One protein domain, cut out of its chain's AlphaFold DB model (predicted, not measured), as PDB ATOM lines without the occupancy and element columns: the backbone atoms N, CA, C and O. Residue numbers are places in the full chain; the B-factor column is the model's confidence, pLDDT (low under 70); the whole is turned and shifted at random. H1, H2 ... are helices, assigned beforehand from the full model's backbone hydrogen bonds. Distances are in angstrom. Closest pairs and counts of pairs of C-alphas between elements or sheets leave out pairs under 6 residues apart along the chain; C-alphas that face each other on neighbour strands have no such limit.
ATOM      1  N   GLY A 105     -26.185  22.470  18.742       60.03
ATOM      2  CA  GLY A 105     -26.118  23.655  19.613       60.03
ATOM      3  C   GLY A 105     -25.582  23.383  21.027       60.03
ATOM      4  O   GLY A 105     -25.226  24.314  21.746       60.03
ATOM      5  N   ALA A 106     -25.502  22.118  21.441       61.47
ATOM      6  CA  ALA A 106     -25.121  21.722  22.791       61.47
ATOM      7  C   ALA A 106     -23.599  21.649  23.000       61.47
ATOM      8  O   ALA A 106     -23.138  21.666  24.139       61.47
ATOM      9  N   ALA A 107     -22.796  21.636  21.929       65.00
ATOM     10  CA  ALA A 107     -21.335  21.570  22.027       65.00
ATOM     11  C   ALA A 107     -20.723  22.782  22.763       65.00
ATOM     12  O   ALA A 107     -19.785  22.621  23.547       65.00
ATOM     13  N   SER A 108     -21.274  23.988  22.570       63.94
ATOM     14  CA  SER A 108     -20.855  25.194  23.306       63.94
ATOM     15  C   SER A 108     -21.296  25.155  24.776       63.94
ATOM     16  O   SER A 108     -20.529  25.546  25.655       63.94
ATOM     17  N   GLY A 109     -22.487  24.612  25.058       70.69
ATOM     18  CA  GLY A 109     -22.993  24.403  26.418       70.69
ATOM     19  C   GLY A 109     -22.175  23.379  27.210       70.69
ATOM     20  O   GLY A 109     -21.860  23.608  28.375       70.69
ATOM     21  N   VAL A 110     -21.750  22.289  26.567       74.88
ATOM     22  CA  VAL A 110     -20.889  21.263  27.178       74.88
ATOM     23  C   VAL A 110     -19.490  21.810  27.465       74.88
ATOM     24  O   VAL A 110     -18.937  21.543  28.532       74.88
ATOM     25  N   ALA A 111     -18.921  22.617  26.564       73.06
ATOM     26  CA  ALA A 111     -17.639  23.276  26.808       73.06
ATOM     27  C   ALA A 111     -17.707  24.235  28.012       73.06
ATOM     28  O   ALA A 111     -16.829  24.204  28.875       73.06
ATOM     29  N   LEU A 112     -18.776  25.032  28.112       75.81
ATOM     30  CA  LEU A 112     -18.995  25.936  29.241       75.81
ATOM     31  C   LEU A 112     -19.210  25.173  30.558       75.81
ATOM     32  O   LEU A 112     -18.661  25.559  31.588       75.81
ATOM     33  N   ALA A 113     -19.955  24.066  30.524       81.12
ATOM     34  CA  ALA A 113     -20.185  23.219  31.690       81.12
ATOM     35  C   ALA A 113     -18.892  22.549  32.190       81.12
ATOM     36  O   ALA A 113     -18.629  22.553  33.391       81.12
ATOM     37  N   ASN A 114     -18.051  22.031  31.288       82.62
ATOM     38  CA  ASN A 114     -16.749  21.458  31.649       82.62
ATOM     39  C   ASN A 114     -15.804  22.511  32.241       82.62
ATOM     40  O   ASN A 114     -15.127  22.244  33.234       82.62
ATOM     41  N   LEU A 115     -15.791  23.724  31.673       79.88
ATOM     42  CA  LEU A 115     -15.028  24.845  32.220       79.88
ATOM     43  C   LEU A 115     -15.510  25.210  33.630       79.88
ATOM     44  O   LEU A 115     -14.696  25.327  34.544       79.88
ATOM     45  N   ALA A 116     -16.825  25.337  33.825       83.75
ATOM     46  CA  ALA A 116     -17.416  25.624  35.128       83.75
ATOM     47  C   ALA A 116     -17.090  24.531  36.156       83.75
ATOM     48  O   ALA A 116     -16.745  24.842  37.294       83.75
ATOM     49  N   ALA A 117     -17.123  23.259  35.751       85.81
ATOM     50  CA  ALA A 117     -16.741  22.140  36.603       85.81
ATOM     51  C   ALA A 117     -15.259  22.202  37.003       85.81
ATOM     52  O   ALA A 117     -14.938  22.056  38.181       85.81
ATOM     53  N   PHE A 118     -14.353  22.472  36.058       79.62
ATOM     54  CA  PHE A 118     -12.919  22.569  36.343       79.62
ATOM     55  C   PHE A 118     -12.601  23.734  37.291       79.62
ATOM     56  O   PHE A 118     -11.883  23.559  38.275       79.62
ATOM     57  N   VAL A 119     -13.190  24.909  37.041       85.81
ATOM     58  CA  VAL A 119     -13.057  26.086  37.914       85.81
ATOM     59  C   VAL A 119     -13.661  25.814  39.295       85.81
ATOM     60  O   VAL A 119     -13.056  26.156  40.312       85.81
ATOM     61  N   GLY A 120     -14.816  25.148  39.359       89.81
ATOM     62  CA  GLY A 120     -15.467  24.740  40.604       89.81
ATOM     63  C   GLY A 120     -14.609  23.796  41.450       89.81
ATOM     64  O   GLY A 120     -14.386  24.049  42.631       89.81
ATOM     65  N   VAL A 121     -14.057  22.741  40.846       91.06
ATOM     66  CA  VAL A 121     -13.171  21.797  41.546       91.06
ATOM     67  C   VAL A 121     -11.882  22.486  42.001       91.06
ATOM     68  O   VAL A 121     -11.483  22.330  43.154       91.06
ATOM     69  N   GLY A 122     -11.251  23.282  41.132       86.88
ATOM     70  CA  GLY A 122     -10.023  24.005  41.464       86.88
ATOM     71  C   GLY A 122     -10.214  25.002  42.611       86.88
ATOM     72  O   GLY A 122      -9.432  25.009  43.560       86.88
ATOM     73  N   SER A 123     -11.286  25.798  42.566       90.19
ATOM     74  CA  SER A 123     -11.626  26.757  43.628       90.19
ATOM     75  C   SER A 123     -11.955  26.073  44.958       90.19
ATOM     76  O   SER A 123     -11.459  26.508  45.998       90.19
ATOM     77  N   TYR A 124     -12.708  24.969  44.941       92.88
ATOM     78  CA  TYR A 124     -13.010  24.192  46.145       92.88
ATOM     79  C   TYR A 124     -11.748  23.604  46.789       92.88
ATOM     80  O   TYR A 124     -11.545  23.733  47.999       92.88
ATOM     81  N   LEU A 125     -10.872  22.989  45.985       92.69
ATOM     82  CA  LEU A 125      -9.609  22.434  46.472       92.69
ATOM     83  C   LEU A 125      -8.669  23.528  46.986       92.69
ATOM     84  O   LEU A 125      -8.027  23.330  48.015       92.69
ATOM     85  N   GLY A 126      -8.621  24.687  46.324       87.94
ATOM     86  CA  GLY A 126      -7.862  25.848  46.789       87.94
ATOM     87  C   GLY A 126      -8.349  26.355  48.148       87.94
ATOM     88  O   GLY A 126      -7.541  26.563  49.051       87.94
ATOM     89  N   TYR A 127      -9.669  26.476  48.331       93.69
ATOM     90  CA  TYR A 127     -10.268  26.863  49.610       93.69
ATOM     91  C   TYR A 127      -9.969  25.847  50.722       93.69
ATOM     92  O   TYR A 127      -9.570  26.228  51.824       93.69
ATOM     93  N   GLN A 128     -10.097  24.548  50.435       92.00
ATOM     94  CA  GLN A 128      -9.761  23.503  51.405       92.00
ATOM     95  C   GLN A 128      -8.273  23.494  51.752       92.00
ATOM     96  O   GLN A 128      -7.925  23.439  52.929       92.00
ATOM     97  N   GLY A 129      -7.393  23.601  50.754       92.06
ATOM     98  CA  GLY A 129      -5.949  23.688  50.961       92.06
ATOM     99  C   GLY A 129      -5.566  24.886  51.830       92.06
ATOM    100  O   GLY A 129      -4.781  24.739  52.764       92.06
ATOM    101  N   TRP A 130      -6.189  26.045  51.598       90.88
ATOM    102  CA  TRP A 130      -6.010  27.241  52.422       90.88
ATOM    103  C   TRP A 130      -6.476  27.039  53.873       90.88
ATOM    104  O   TRP A 130      -5.791  27.438  54.814       90.88
ATOM    105  N   ASN A 131      -7.617  26.379  54.078       92.50
ATOM    106  CA  ASN A 131      -8.124  26.038  55.410       92.50
ATOM    107  C   ASN A 131      -7.206  25.040  56.145       92.50
ATOM    108  O   ASN A 131      -6.927  25.200  57.330       92.50
ATOM    109  N   LEU A 132      -6.694  24.027  55.442       92.25
ATOM    110  CA  LEU A 132      -5.714  23.070  55.970       92.25
ATOM    111  C   LEU A 132      -4.390  23.753  56.334       92.25
ATOM    112  O   LEU A 132      -3.832  23.464  57.392       92.25
ATOM    113  N   TYR A 133      -3.927  24.690  55.504       91.38
ATOM    114  CA  TYR A 133      -2.724  25.484  55.755       91.38
ATOM    115  C   TYR A 133      -2.856  26.349  57.014       91.38
ATOM    116  O   TYR A 133      -2.002  26.270  57.894       91.38
ATOM    117  N   GLN A 134      -3.956  27.099  57.159       95.50
ATOM    118  CA  GLN A 134      -4.202  27.921  58.354       95.50
ATOM    119  C   GLN A 134      -4.241  27.101  59.650       95.50
ATOM    120  O   GLN A 134      -3.874  27.598  60.711       95.50
ATOM    121  N   ARG A 135      -4.674  25.840  59.570       95.00
ATOM    122  CA  ARG A 135      -4.748  24.926  60.718       95.00
ATOM    123  C   ARG A 135      -3.439  24.175  60.981       95.00
ATOM    124  O   ARG A 135      -3.411  23.367  61.900       95.00
ATOM    125  N   GLY A 136      -2.389  24.400  60.183       92.50
ATOM    126  CA  GLY A 136      -1.116  23.676  60.283       92.50
ATOM    127  C   GLY A 136      -1.196  22.198  59.879       92.50
ATOM    128  O   GLY A 136      -0.263  21.443  60.129       92.50
ATOM    129  N   ASN A 137      -2.294  21.782  59.239       92.62
ATOM    130  CA  ASN A 137      -2.605  20.384  58.926       92.62
ATOM    131  C   ASN A 137      -2.414  20.042  57.440       92.62
ATOM    132  O   ASN A 137      -2.879  18.999  56.980       92.62
ATOM    133  N   LEU A 138      -1.780  20.922  56.661       93.69
ATOM    134  CA  LEU A 138      -1.462  20.641  55.267       93.69
ATOM    135  C   LEU A 138      -0.279  19.666  55.200       93.69
ATOM    136  O   LEU A 138       0.877  20.072  55.284       93.69
ATOM    137  N   ASP A 139      -0.577  18.377  55.067       93.06
ATOM    138  CA  ASP A 139       0.426  17.322  54.948       93.06
ATOM    139  C   ASP A 139       0.647  16.893  53.486       93.06
ATOM    140  O   ASP A 139      -0.109  17.227  52.567       93.06
ATOM    141  N   GLY A 140       1.704  16.108  53.257       94.31
ATOM    142  CA  GLY A 140       2.008  15.576  51.928       94.31
ATOM    143  C   GLY A 140       0.896  14.684  51.361       94.31
ATOM    144  O   GLY A 140       0.767  14.578  50.143       94.31
ATOM    145  N   LYS A 141       0.056  14.077  52.215       93.94
ATOM    146  CA  LYS A 141      -1.077  13.249  51.778       93.94
ATOM    147  C   LYS A 141      -2.198  14.109  51.207       93.94
ATOM    148  O   LYS A 141      -2.721  13.777  50.148       93.94
ATOM    149  N   ALA A 142      -2.539  15.216  51.860       90.75
ATOM    150  CA  ALA A 142      -3.528  16.177  51.392       90.75
ATOM    151  C   ALA A 142      -3.085  16.820  50.073       90.75
ATOM    152  O   ALA A 142      -3.877  16.909  49.134       90.75
ATOM    153  N   VAL A 143      -1.804  17.188  49.969       92.94
ATOM    154  CA  VAL A 143      -1.221  17.699  48.719       92.94
ATOM    155  C   VAL A 143      -1.274  16.634  47.621       92.94
ATOM    156  O   VAL A 143      -1.772  16.906  46.529       92.94
ATOM    157  N   GLY A 144      -0.830  15.409  47.910       94.19
ATOM    158  CA  GLY A 144      -0.866  14.298  46.958       94.19
ATOM    159  C   GLY A 144      -2.282  13.964  46.482       94.19
ATOM    160  O   GLY A 144      -2.496  13.742  45.292       94.19
ATOM    161  N   LEU A 145      -3.266  14.004  47.383       94.50
ATOM    162  CA  LEU A 145      -4.676  13.811  47.053       94.50
ATOM    163  C   LEU A 145      -5.203  14.935  46.153       94.50
ATOM    164  O   LEU A 145      -5.853  14.651  45.148       94.50
ATOM    165  N   GLY A 146      -4.893  16.195  46.469       91.56
ATOM    166  CA  GLY A 146      -5.281  17.346  45.650       91.56
ATOM    167  C   GLY A 146      -4.708  17.273  44.233       91.56
ATOM    168  O   GLY A 146      -5.446  17.417  43.258       91.56
ATOM    169  N   VAL A 147      -3.413  16.963  44.111       94.25
ATOM    170  CA  VAL A 147      -2.751  16.738  42.815       94.25
ATOM    171  C   VAL A 147      -3.399  15.571  42.064       94.25
ATOM    172  O   VAL A 147      -3.656  15.684  40.867       94.25
ATOM    173  N   GLY A 148      -3.728  14.479  42.760       94.81
ATOM    174  CA  GLY A 148      -4.419  13.327  42.177       94.81
ATOM    175  C   GLY A 148      -5.796  13.675  41.607       94.81
ATOM    176  O   GLY A 148      -6.113  13.275  40.487       94.81
ATOM    177  N   ILE A 149      -6.595  14.465  42.331       92.56
ATOM    178  CA  ILE A 149      -7.915  14.920  41.864       92.56
ATOM    179  C   ILE A 149      -7.774  15.804  40.618       92.56
ATOM    180  O   ILE A 149      -8.497  15.603  39.642       92.56
ATOM    181  N   LEU A 150      -6.823  16.744  40.614       89.69
ATOM    182  CA  LEU A 150      -6.582  17.614  39.457       89.69
ATOM    183  C   LEU A 150      -6.102  16.827  38.232       89.69
ATOM    184  O   LEU A 150      -6.583  17.069  37.125       89.69
ATOM    185  N   ALA A 151      -5.206  15.856  38.420       91.19
ATOM    186  CA  ALA A 151      -4.746  14.980  37.348       91.19
ATOM    187  C   ALA A 151      -5.901  14.158  36.747       91.19
ATOM    188  O   ALA A 151      -6.028  14.072  35.524       91.19
ATOM    189  N   ALA A 152      -6.783  13.610  37.591       89.25
ATOM    190  CA  ALA A 152      -7.965  12.874  37.144       89.25
ATOM    191  C   ALA A 152      -8.952  13.774  36.376       89.25
ATOM    192  O   ALA A 152      -9.424  13.399  35.300       89.25
ATOM    193  N   ALA A 153      -9.219  14.981  36.883       86.88
ATOM    194  CA  ALA A 153     -10.083  15.957  36.221       86.88
ATOM    195  C   ALA A 153      -9.519  16.396  34.857       86.88
ATOM    196  O   ALA A 153     -10.255  16.468  33.871       86.88
ATOM    197  N   GLY A 154      -8.205  16.632  34.771       85.44
ATOM    198  CA  GLY A 154      -7.522  16.966  33.520       85.44
ATOM    199  C   GLY A 154      -7.602  15.843  32.482       85.44
ATOM    200  O   GLY A 154      -7.915  16.102  31.319       85.44
ATOM    201  N   ALA A 155      -7.397  14.589  32.898       86.69
ATOM    202  CA  ALA A 155      -7.529  13.429  32.019       86.69
ATOM    203  C   ALA A 155      -8.961  13.275  31.473       86.69
ATOM    204  O   ALA A 155      -9.142  13.054  30.275       86.69
ATOM    205  N   ALA A 156      -9.980  13.455  32.320       82.00
ATOM    206  CA  ALA A 156     -11.378  13.425  31.892       82.00
ATOM    207  C   ALA A 156     -11.684  14.520  30.856       82.00
ATOM    208  O   ALA A 156     -12.302  14.249  29.823       82.00
ATOM    209  N   HIS A 157     -11.194  15.742  31.085       77.19
ATOM    210  CA  HIS A 157     -11.397  16.854  30.157       77.19
ATOM    211  C   HIS A 157     -10.721  16.608  28.797       77.19
ATOM    212  O   HIS A 157     -11.318  16.888  27.757       77.19
ATOM    213  N   ALA A 158      -9.523  16.012  28.785       76.94
ATOM    214  CA  ALA A 158      -8.813  15.663  27.553       76.94
ATOM    215  C   ALA A 158      -9.578  14.631  26.702       76.94
ATOM    216  O   ALA A 158      -9.640  14.764  25.477       76.94
ATOM    217  N   VAL A 159     -10.204  13.632  27.337       76.50
ATOM    218  CA  VAL A 159     -11.028  12.630  26.641       76.50
ATOM    219  C   VAL A 159     -12.262  13.284  26.019       76.50
ATOM    220  O   VAL A 159     -12.494  13.131  24.820       76.50
ATOM    221  N   VAL A 160     -13.023  14.064  26.794       73.62
ATOM    222  CA  VAL A 160     -14.243  14.722  26.291       73.62
ATOM    223  C   VAL A 160     -13.919  15.727  25.180       73.62
ATOM    224  O   VAL A 160     -14.589  15.739  24.148       73.62
ATOM    225  N   GLY A 161     -12.855  16.522  25.334       72.06
ATOM    226  CA  GLY A 161     -12.406  17.471  24.312       72.06
ATOM    227  C   GLY A 161     -11.995  16.793  23.001       72.06
ATOM    228  O   GLY A 161     -12.371  17.258  21.924       72.06
ATOM    229  N   SER A 162     -11.290  15.658  23.077       72.94
ATOM    230  CA  SER A 162     -10.919  14.852  21.905       72.94
ATOM    231  C   SER A 162     -12.149  14.329  21.152       72.94
ATOM    232  O   SER A 162     -12.208  14.409  19.921       72.94
ATOM    233  N   TYR A 163     -13.168  13.861  21.881       68.44
ATOM    234  CA  TYR A 163     -14.430  13.386  21.305       68.44
ATOM    235  C   TYR A 163     -15.219  14.494  20.605       68.44
ATOM    236  O   TYR A 163     -15.637  14.325  19.459       68.44
ATOM    237  N   LEU A 164     -15.369  15.649  21.257       68.25
ATOM    238  CA  LEU A 164     -16.066  16.800  20.681       68.25
ATOM    239  C   LEU A 164     -15.343  17.348  19.439       68.25
ATOM    240  O   LEU A 164     -15.984  17.713  18.457       68.25
ATOM    241  N   TYR A 165     -14.008  17.375  19.447       66.94
ATOM    242  CA  TYR A 165     -13.224  17.864  18.309       66.94
ATOM    243  C   TYR A 165     -13.253  16.904  17.109       66.94
ATOM    244  O   TYR A 165     -13.306  17.355  15.965       66.94
ATOM    245  N   ARG A 166     -13.264  15.582  17.345       66.25
ATOM    246  CA  ARG A 166     -13.412  14.570  16.282       66.25
ATOM    247  C   ARG A 166     -14.776  14.631  15.594       66.25
ATOM    248  O   ARG A 166     -14.827  14.430  14.387       66.25
ATOM    249  N   GLY A 167     -15.845  14.954  16.323       60.00
ATOM    250  CA  GLY A 167     -17.187  15.115  15.751       60.00
ATOM    251  C   GLY A 167     -17.333  16.316  14.807       60.00
ATOM    252  O   GLY A 167     -18.168  16.278  13.919       60.00
ATOM    253  N   LYS A 168     -16.499  17.355  14.951       55.38
ATOM    254  CA  LYS A 168     -16.580  18.597  14.156       55.38
ATOM    255  C   LYS A 168     -15.780  18.563  12.839       55.38
ATOM    256  O   LYS A 168     -15.832  19.520  12.073       55.38
ATOM    257  N   LYS A 169     -14.973  17.518  12.608       48.06
ATOM    258  CA  LYS A 169     -14.121  17.363  11.408       48.06
ATOM    259  C   LYS A 169     -14.732  16.484  10.308       48.06
ATOM    260  O   LYS A 169     -14.075  16.317   9.282       48.06
ATOM    261  N   ASN A 170     -15.942  15.965  10.515       40.97
ATOM    262  CA  ASN A 170     -16.741  15.275   9.501       40.97
ATOM    263  C   ASN A 170     -17.938  16.133   9.111       40.97
ATOM    264  O   ASN A 170     -18.511  16.756  10.033       40.97
TER     265      ASN A 170
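Overview. This is residues 105 to 170 of the 170 residues of an uncharacterized protein of Beauveria bassiana (UniProt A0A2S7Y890). Two long helices, H1 and H2, lie side by side and nearly parallel in line, running opposite ways as one long helical hairpin. The tight link between them, residues 135 to 139, folds the chain back at one end, and both ends of the printed part lie toward the other. The printed part has 66 residues, with two named helices in the order H1, H2 and no named strand: the class is all helix. The whole is a loose rod, 53 by 18 by 8 A, with a radius of gyration of the C-alphas of 15.7 A.

Along the chain. H1, the longest helix, spans residues 106 to 134 and 41.7 A, beginning at C-alpha 106 (-25.121, 21.722, 22.791). H2 spans residues 140 to 167 and 41.0 A, ending at C-alpha 167 (-17.187, 15.115, 15.751).

Arrangement. H1 and H2 touch, with the C-alphas of Leu 125 and Gly 146 closest at 6.7 A. They stand at a shallow tilt of 7 degrees, opposite ways. In both helices every O i to N i+4 pair is within hydrogen-bond range.

Size, cuts and confidence. The C-alphas farthest apart, of Gly 136 and Asn 170, are 53.8 A from each other. The printed part has no cut. Confidence is under 70 at residues 105 to 108 and 163 to 170.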